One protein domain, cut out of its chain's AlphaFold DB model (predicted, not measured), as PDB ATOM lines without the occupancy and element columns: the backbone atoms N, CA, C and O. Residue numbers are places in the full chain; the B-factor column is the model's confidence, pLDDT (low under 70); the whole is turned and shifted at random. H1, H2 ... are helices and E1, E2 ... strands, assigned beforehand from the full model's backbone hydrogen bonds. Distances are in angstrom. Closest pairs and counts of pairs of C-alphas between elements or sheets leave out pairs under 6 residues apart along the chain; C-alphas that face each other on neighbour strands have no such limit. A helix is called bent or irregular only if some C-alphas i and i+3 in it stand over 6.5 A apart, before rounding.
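AT A GLANCE: This is residues 5 to 53 of the 53 residues of an uncharacterized protein of uncultured Clostridium sp (UniProt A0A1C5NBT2). The model is an open arch with few contacts: helix H1 is at one foot, a small two-stranded hairpin, E1 and E2, is at the bend, and helix H2 makes the other arm, well away from H1. A long stretch with no named element, residues 14 to 25, leads from H1 to the hairpin, and residues 40 to 53, of which 41 to 51 belong to H2, stick out free. The printed part has 49 residues with two named helices and two named strands, in the order H1, E1, E2, H2; the sheet has the order E1 - E2 and is antiparallel, and the class is mixed, helices and strands. The whole is loose, with a radius of gyration of the C-alphas of 13.4 A, and elongated, spanning 37 by 23 by 17 A.

HOW THE PARTS SIT: H1, residues 5 to 13, is apart from both E2, residues 32 to 35, and H2, residues 41 to 51. E1, residues 26 to 29, and E2 are antiparallel neighbours and form a hairpin, with 145 degrees between their directions. C-alphas of the two strands that face each other are those of Met 26 and Pro 35, 4.5 A apart, and those of Val 29 and Glu 32, 5.3 A apart. Across the pair, N 27 and O 34 are within hydrogen-bond range at 2.9 A, and so are N 34 and O 27 at 3.1 A. E1 and H2 are apart. In H1 and H2 every O i to N i+4 pair is within hydrogen-bond range.

IN THESE COORDINATES: H1 begins at C-alpha 5, (-28.431, -47.961, 2.499), and is 12.2 A from first to last C-alpha. E1 begins at C-alpha 26, (-23.910, -26.887, 1.237), and measures 9.8 A. E2 measures 10.2 A. H2, the longest helix with 11 residues, measures 15.5 A and ends at C-alpha 51, (-28.807, -20.269, 25.052). Neither helix is bent.

THE WHOLE: The two C-alphas farthest apart are those of Asp 20 and Arg 53, at 39.7 A, and the C-alphas of Lys 5 and Arg 53 are 37.4 A apart. The link from H1 to E1 is long, with 12 residues, while those from E1 to E2 and from E2 to H2 are tight, with 2 and 5 residues. Residues 9 to 15, of which 9 to 13 belong to H1, also stand free. The printed part has no cut and ends at Arg 53, the chain's last residue. The mean pLDDT of the printed part is 89.6; residue 53 is under 70, and H2 has a mean of 80.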
ATOM      1  N   LYS A   5     -27.250 -47.961   1.635       97.12
ATOM      2  CA  LYS A   5     -28.431 -47.961   2.499       97.12
ATOM      3  C   LYS A   5     -28.152 -47.167   3.768       97.12
ATOM      4  O   LYS A   5     -28.904 -46.254   4.086       97.12
ATOM      5  N   LEU A   6     -27.047 -47.476   4.446       97.25
ATOM      6  CA  LEU A   6     -26.639 -46.740   5.639       97.25
ATOM      7  C   LEU A   6     -26.457 -45.247   5.337       97.25
ATOM      8  O   LEU A   6     -26.859 -44.407   6.137       97.25
ATOM      9  N   PHE A   7     -25.880 -44.908   4.183       95.75
ATOM     10  CA  PHE A   7     -25.714 -43.518   3.771       95.75
ATOM     11  C   PHE A   7     -27.057 -42.784   3.626       95.75
ATOM     12  O   PHE A   7     -27.236 -41.734   4.242       95.75
ATOM     13  N   TYR A   8     -28.009 -43.337   2.870       95.75
ATOM     14  CA  TYR A   8     -29.314 -42.698   2.670       95.75
ATOM     15  C   TYR A   8     -30.141 -42.638   3.962       95.75
ATOM     16  O   TYR A   8     -30.746 -41.601   4.230       95.75
ATOM     17  N   ASP A   9     -30.092 -43.680   4.802       97.19
ATOM     18  CA  ASP A   9     -30.751 -43.691   6.117       97.19
ATOM     19  C   ASP A   9     -30.219 -42.547   7.011       97.19
ATOM     20  O   ASP A   9     -30.972 -41.894   7.736       97.19
ATOM     21  N   LEU A  10     -28.907 -42.274   6.964       96.94
ATOM     22  CA  LEU A  10     -28.300 -41.155   7.691       96.94
ATOM     23  C   LEU A  10     -28.709 -39.803   7.098       96.94
ATOM     24  O   LEU A  10     -28.986 -38.877   7.861       96.94
ATOM     25  N   CYS A  11     -28.762 -39.681   5.770       95.06
ATOM     26  CA  CYS A  11     -29.225 -38.459   5.119       95.06
ATOM     27  C   CYS A  11     -30.651 -38.107   5.552       95.06
ATOM     28  O   CYS A  11     -30.890 -36.984   5.984       95.06
ATOM     29  N   GLU A  12     -31.568 -39.075   5.526       95.81
ATOM     30  CA  GLU A  12     -32.946 -38.877   5.978       95.81
ATOM     31  C   GLU A  12     -32.999 -38.492   7.463       95.81
ATOM     32  O   GLU A  12     -33.601 -37.480   7.825       95.81
ATOM     33  N   LYS A  13     -32.291 -39.237   8.324       96.69
ATOM     34  CA  LYS A  13     -32.274 -39.001   9.776       96.69
ATOM     35  C   LYS A  13     -31.823 -37.589  10.158       96.69
ATOM     36  O   LYS A  13     -32.317 -37.044  11.144       96.69
ATOM     37  N   TYR A  14     -30.866 -37.022   9.426       93.31
ATOM     38  CA  TYR A  14     -30.307 -35.698   9.713       93.31
ATOM     39  C   TYR A  14     -30.830 -34.592   8.785       93.31
ATOM     40  O   TYR A  14     -30.335 -33.469   8.859       93.31
ATOM     41  N   GLY A  15     -31.827 -34.876   7.939       92.69
ATOM     42  CA  GLY A  15     -32.428 -33.886   7.039       92.69
ATOM     43  C   GLY A  15     -31.474 -33.377   5.953       92.69
ATOM     44  O   GLY A  15     -31.526 -32.206   5.587       92.69
ATOM     45  N   VAL A  16     -30.569 -34.231   5.471       94.50
ATOM     46  CA  VAL A  16     -29.662 -33.916   4.363       94.50
ATOM     47  C   VAL A  16     -30.401 -34.094   3.043       94.50
ATOM     48  O   VAL A  16     -30.873 -35.183   2.721       94.50
ATOM     49  N   GLU A  17     -30.442 -33.029   2.251       93.75
ATOM     50  CA  GLU A  17     -30.982 -33.048   0.894       93.75
ATOM     51  C   GLU A  17     -29.872 -33.354  -0.115       93.75
ATOM     52  O   GLU A  17     -28.779 -32.786  -0.060       93.75
ATOM     53  N   LEU A  18     -30.158 -34.250  -1.060       92.56
ATOM     54  CA  LEU A  18     -29.260 -34.539  -2.174       92.56
ATOM     55  C   LEU A  18     -29.577 -33.594  -3.329       92.56
ATOM     56  O   LEU A  18     -30.738 -33.412  -3.690       92.56
ATOM     57  N   SER A  19     -28.541 -32.999  -3.912       90.25
ATOM     58  CA  SER A  19     -28.683 -32.041  -5.002       90.25
ATOM     59  C   SER A  19     -27.603 -32.266  -6.050       90.25
ATOM     60  O   SER A  19     -26.441 -32.475  -5.721       90.25
ATOM     61  N   ASP A  20     -28.000 -32.190  -7.313       95.00
ATOM     62  CA  ASP A  20     -27.136 -32.162  -8.495       95.00
ATOM     63  C   ASP A  20     -26.698 -30.735  -8.876       95.00
ATOM     64  O   ASP A  20     -25.816 -30.548  -9.711       95.00
ATOM     65  N   LYS A  21     -27.294 -29.715  -8.248       96.25
ATOM     66  CA  LYS A  21     -27.039 -28.296  -8.525       96.25
ATOM     67  C   LYS A  21     -25.688 -27.806  -8.000       96.25
ATOM     68  O   LYS A  21     -25.139 -26.844  -8.535       96.25
ATOM     69  N   TYR A  22     -25.179 -28.421  -6.937       93.50
ATOM     70  CA  TYR A  22     -23.967 -27.992  -6.245       93.50
ATOM     71  C   TYR A  22     -22.905 -29.084  -6.330       93.50
ATOM     72  O   TYR A  22     -23.189 -30.259  -6.114       93.50
ATOM     73  N   SER A  23     -21.671 -28.693  -6.636       93.38
ATOM     74  CA  SER A  23     -20.527 -29.607  -6.723       93.38
ATOM     75  C   SER A  23     -19.849 -29.865  -5.375       93.38
ATOM     76  O   SER A  23     -18.940 -30.690  -5.294       93.38
ATOM     77  N   GLU A  24     -20.268 -29.164  -4.321       94.00
ATOM     78  CA  GLU A  24     -19.715 -29.266  -2.972       94.00
ATOM     79  C   GLU A  24     -20.827 -29.299  -1.907       94.00
ATOM     80  O   GLU A  24     -21.969 -28.928  -2.195       94.00
ATOM     81  N   PRO A  25     -20.529 -29.751  -0.673       93.19
ATOM     82  CA  PRO A  25     -21.501 -29.753   0.413       93.19
ATOM     83  C   PRO A  25     -21.959 -28.337   0.780       93.19
ATOM     84  O   PRO A  25     -21.138 -27.449   1.024       93.19
ATOM     85  N   MET A  26     -23.272 -28.160   0.900       95.94
ATOM     86  CA  MET A  26     -23.910 -26.887   1.237       95.94
ATOM     87  C   MET A  26     -24.651 -26.987   2.573       95.94
ATOM     88  O   MET A  26     -25.063 -28.072   2.983       95.94
ATOM     89  N   ILE A  27     -24.871 -25.852   3.235       93.50
ATOM     90  CA  ILE A  27     -25.705 -25.761   4.437       93.50
ATOM     91  C   ILE A  27     -26.707 -24.617   4.312       93.50
ATOM     92  O   ILE A  27     -26.374 -23.526   3.850       93.50
ATOM     93  N   LYS A  28     -27.947 -24.874   4.743       91.88
ATOM     94  CA  LYS A  28     -29.000 -23.861   4.815       91.88
ATOM     95  C   LYS A  28     -29.020 -23.216   6.197       91.88
ATOM     96  O   LYS A  28     -29.236 -23.888   7.204       91.88
ATOM     97  N   VAL A  29     -28.830 -21.905   6.250       88.25
ATOM     98  CA  VAL A  29     -28.745 -21.122   7.483       88.25
ATOM     99  C   VAL A  29     -29.608 -19.885   7.325       88.25
ATOM    100  O   VAL A  29     -29.378 -19.090   6.428       88.25
ATOM    101  N   ASN A  30     -30.611 -19.711   8.189       87.00
ATOM    102  CA  ASN A  30     -31.507 -18.544   8.155       87.00
ATOM    103  C   ASN A  30     -32.140 -18.271   6.768       87.00
ATOM    104  O   ASN A  30     -32.461 -17.135   6.446       87.00
ATOM    105  N   GLY A  31     -32.328 -19.315   5.951       89.75
ATOM    106  CA  GLY A  31     -32.878 -19.205   4.595       89.75
ATOM    107  C   GLY A  31     -31.834 -19.085   3.481       89.75
ATOM    108  O   GLY A  31     -32.177 -19.338   2.328       89.75
ATOM    109  N   GLU A  32     -30.575 -18.803   3.809       92.38
ATOM    110  CA  GLU A  32     -29.469 -18.724   2.853       92.38
ATOM    111  C   GLU A  32     -28.766 -20.075   2.705       92.38
ATOM    112  O   GLU A  32     -28.658 -20.833   3.667       92.38
ATOM    113  N   ILE A  33     -28.294 -20.380   1.496       94.06
ATOM    114  CA  ILE A  33     -27.524 -21.591   1.196       94.06
ATOM    115  C   ILE A  33     -26.080 -21.165   0.947       94.06
ATOM    116  O   ILE A  33     -25.815 -20.464  -0.029       94.06
ATOM    117  N   ILE A  34     -25.165 -21.605   1.808       94.38
ATOM    118  CA  ILE A  34     -23.731 -21.295   1.720       94.38
ATOM    119  C   ILE A  34     -22.895 -22.582   1.683       94.38
ATOM    120  O   ILE A  34     -23.369 -23.626   2.152       94.38
ATOM    121  N   PRO A  35     -21.665 -22.548   1.140       95.31
ATOM    122  CA  PRO A  35     -20.748 -23.680   1.213       95.31
ATOM    123  C   PRO A  35     -20.471 -24.088   2.663       95.31
ATOM    124  O   PRO A  35     -20.216 -23.243   3.522       95.31
ATOM    125  N   LEU A  36     -20.450 -25.394   2.943       92.94
ATOM    126  CA  LEU A  36     -20.225 -25.916   4.297       92.94
ATOM    127  C   LEU A  36     -18.890 -25.447   4.897       92.94
ATOM    128  O   LEU A  36     -18.789 -25.246   6.103       92.94
ATOM    129  N   ARG A  37     -17.869 -25.247   4.057       90.94
ATOM    130  CA  ARG A  37     -16.539 -24.762   4.463       90.94
ATOM    131  C   ARG A  37     -16.544 -23.338   5.032       90.94
ATOM    132  O   ARG A  37     -15.633 -22.987   5.770       90.94
ATOM    133  N   GLU A  38     -17.537 -22.528   4.672       90.81
ATOM    134  CA  GLU A  38     -17.692 -21.145   5.148       90.81
ATOM    135  C   GLU A  38     -18.496 -21.082   6.453       90.81
ATOM    136  O   GLU A  38     -18.635 -20.025   7.066       90.81
ATOM    137  N   TYR A  39     -19.022 -22.222   6.905       88.62
ATOM    138  CA  TYR A  39     -19.806 -22.312   8.119       88.62
ATOM    139  C   TYR A  39     -18.916 -22.505   9.353       88.62
ATOM    140  O   TYR A  39     -18.352 -23.579   9.568       88.62
ATOM    141  N   ASP A  40     -18.830 -21.483  10.211       86.75
ATOM    142  CA  ASP A  40     -18.138 -21.599  11.500       86.75
ATOM    143  C   ASP A  40     -18.991 -22.374  12.520       86.75
ATOM    144  O   ASP A  40     -19.882 -21.848  13.201       86.75
ATOM    145  N   PHE A  41     -18.700 -23.669  12.636       82.12
ATOM    146  CA  PHE A  41     -19.330 -24.555  13.613       82.12
ATOM    147  C   PHE A  41     -19.002 -24.182  15.059       82.12
ATOM    148  O   PHE A  41     -19.843 -24.367  15.943       82.12
ATOM    149  N   LYS A  42     -17.792 -23.680  15.322       81.31
ATOM    150  CA  LYS A  42     -17.306 -23.446  16.682       81.31
ATOM    151  C   LYS A  42     -18.066 -22.289  17.313       81.31
ATOM    152  O   LYS A  42     -18.593 -22.442  18.412       81.31
ATOM    153  N   GLU A  43     -18.196 -21.181  16.588       79.44
ATOM    154  CA  GLU A  43     -18.948 -20.015  17.055       79.44
ATOM    155  C   GLU A  43     -20.412 -20.371  17.371       79.44
ATOM    156  O   GLU A  43     -20.957 -19.980  18.407       79.44
ATOM    157  N   LYS A  44     -21.063 -21.166  16.515       74.44
ATOM    158  CA  LYS A  44     -22.469 -21.541  16.718       74.44
ATOM    159  C   LYS A  44     -22.696 -22.556  17.829       74.44
ATOM    160  O   LYS A  44     -23.701 -22.443  18.534       74.44
ATOM    161  N   CYS A  45     -21.806 -23.531  17.999       78.25
ATOM    162  CA  CYS A  45     -21.901 -24.475  19.110       78.25
ATOM    163  C   CYS A  45     -21.793 -23.760  20.462       78.25
ATOM    164  O   CYS A  45     -22.539 -24.103  21.377       78.25
ATOM    165  N   GLU A  46     -20.932 -22.747  20.579       85.19
ATOM    166  CA  GLU A  46     -20.831 -21.942  21.801       85.19
ATOM    167  C   GLU A  46     -22.108 -21.124  22.056       85.19
ATOM    168  O   GLU A  46     -22.684 -21.224  23.139       85.19
ATOM    169  N   LYS A  47     -22.657 -20.441  21.039       79.31
ATOM    170  CA  LYS A  47     -23.942 -19.717  21.167       79.31
ATOM    171  C   LYS A  47     -25.109 -20.624  21.578       79.31
ATOM    172  O   LYS A  47     -25.992 -20.204  22.324       79.31
ATOM    173  N   LEU A  48     -25.143 -21.869  21.092       80.50
ATOM    174  CA  LEU A  48     -26.157 -22.845  21.500       80.50
ATOM    175  C   LEU A  48     -25.992 -23.246  22.969       80.50
ATOM    176  O   LEU A  48     -26.985 -23.277  23.691       80.50
ATOM    177  N   LYS A  49     -24.764 -23.510  23.432       81.06
ATOM    178  CA  LYS A  49     -24.506 -23.836  24.845       81.06
ATOM    179  C   LYS A  49     -24.948 -22.711  25.777       81.06
ATOM    180  O   LYS A  49     -25.546 -23.000  26.804       81.06
ATOM    181  N   GLU A  50     -24.691 -21.454  25.418       80.50
ATOM    182  CA  GLU A  50     -25.122 -20.295  26.212       80.50
ATOM    183  C   GLU A  50     -26.646 -20.139  26.254       80.50
ATOM    184  O   GLU A  50     -27.196 -19.826  27.303       80.50
ATOM    185  N   LYS A  51     -27.343 -20.395  25.138       80.88
ATOM    186  CA  LYS A  51     -28.807 -20.269  25.052       80.88
ATOM    187  C   LYS A  51     -29.569 -21.293  25.904       80.88
ATOM    188  O   LYS A  51     -30.693 -21.014  26.313       80.88
ATOM    189  N   TYR A  52     -29.001 -22.481  26.107       76.12
ATOM    190  CA  TYR A  52     -29.621 -23.579  26.862       76.12
ATOM    191  C   TYR A  52     -29.000 -23.784  28.257       76.12
ATOM    192  O   TYR A  52     -29.264 -24.807  28.891       76.12
ATOM    193  N   ARG A  53     -28.172 -22.839  28.715       66.62
ATOM    194  CA  ARG A  53     -27.663 -22.765  30.088       66.62
ATOM    195  C   ARG A  53     -28.651 -22.029  30.986       66.62
ATOM    196  O   ARG A  53     -28.743 -22.436  32.164       66.62
TER     197      ARG A  53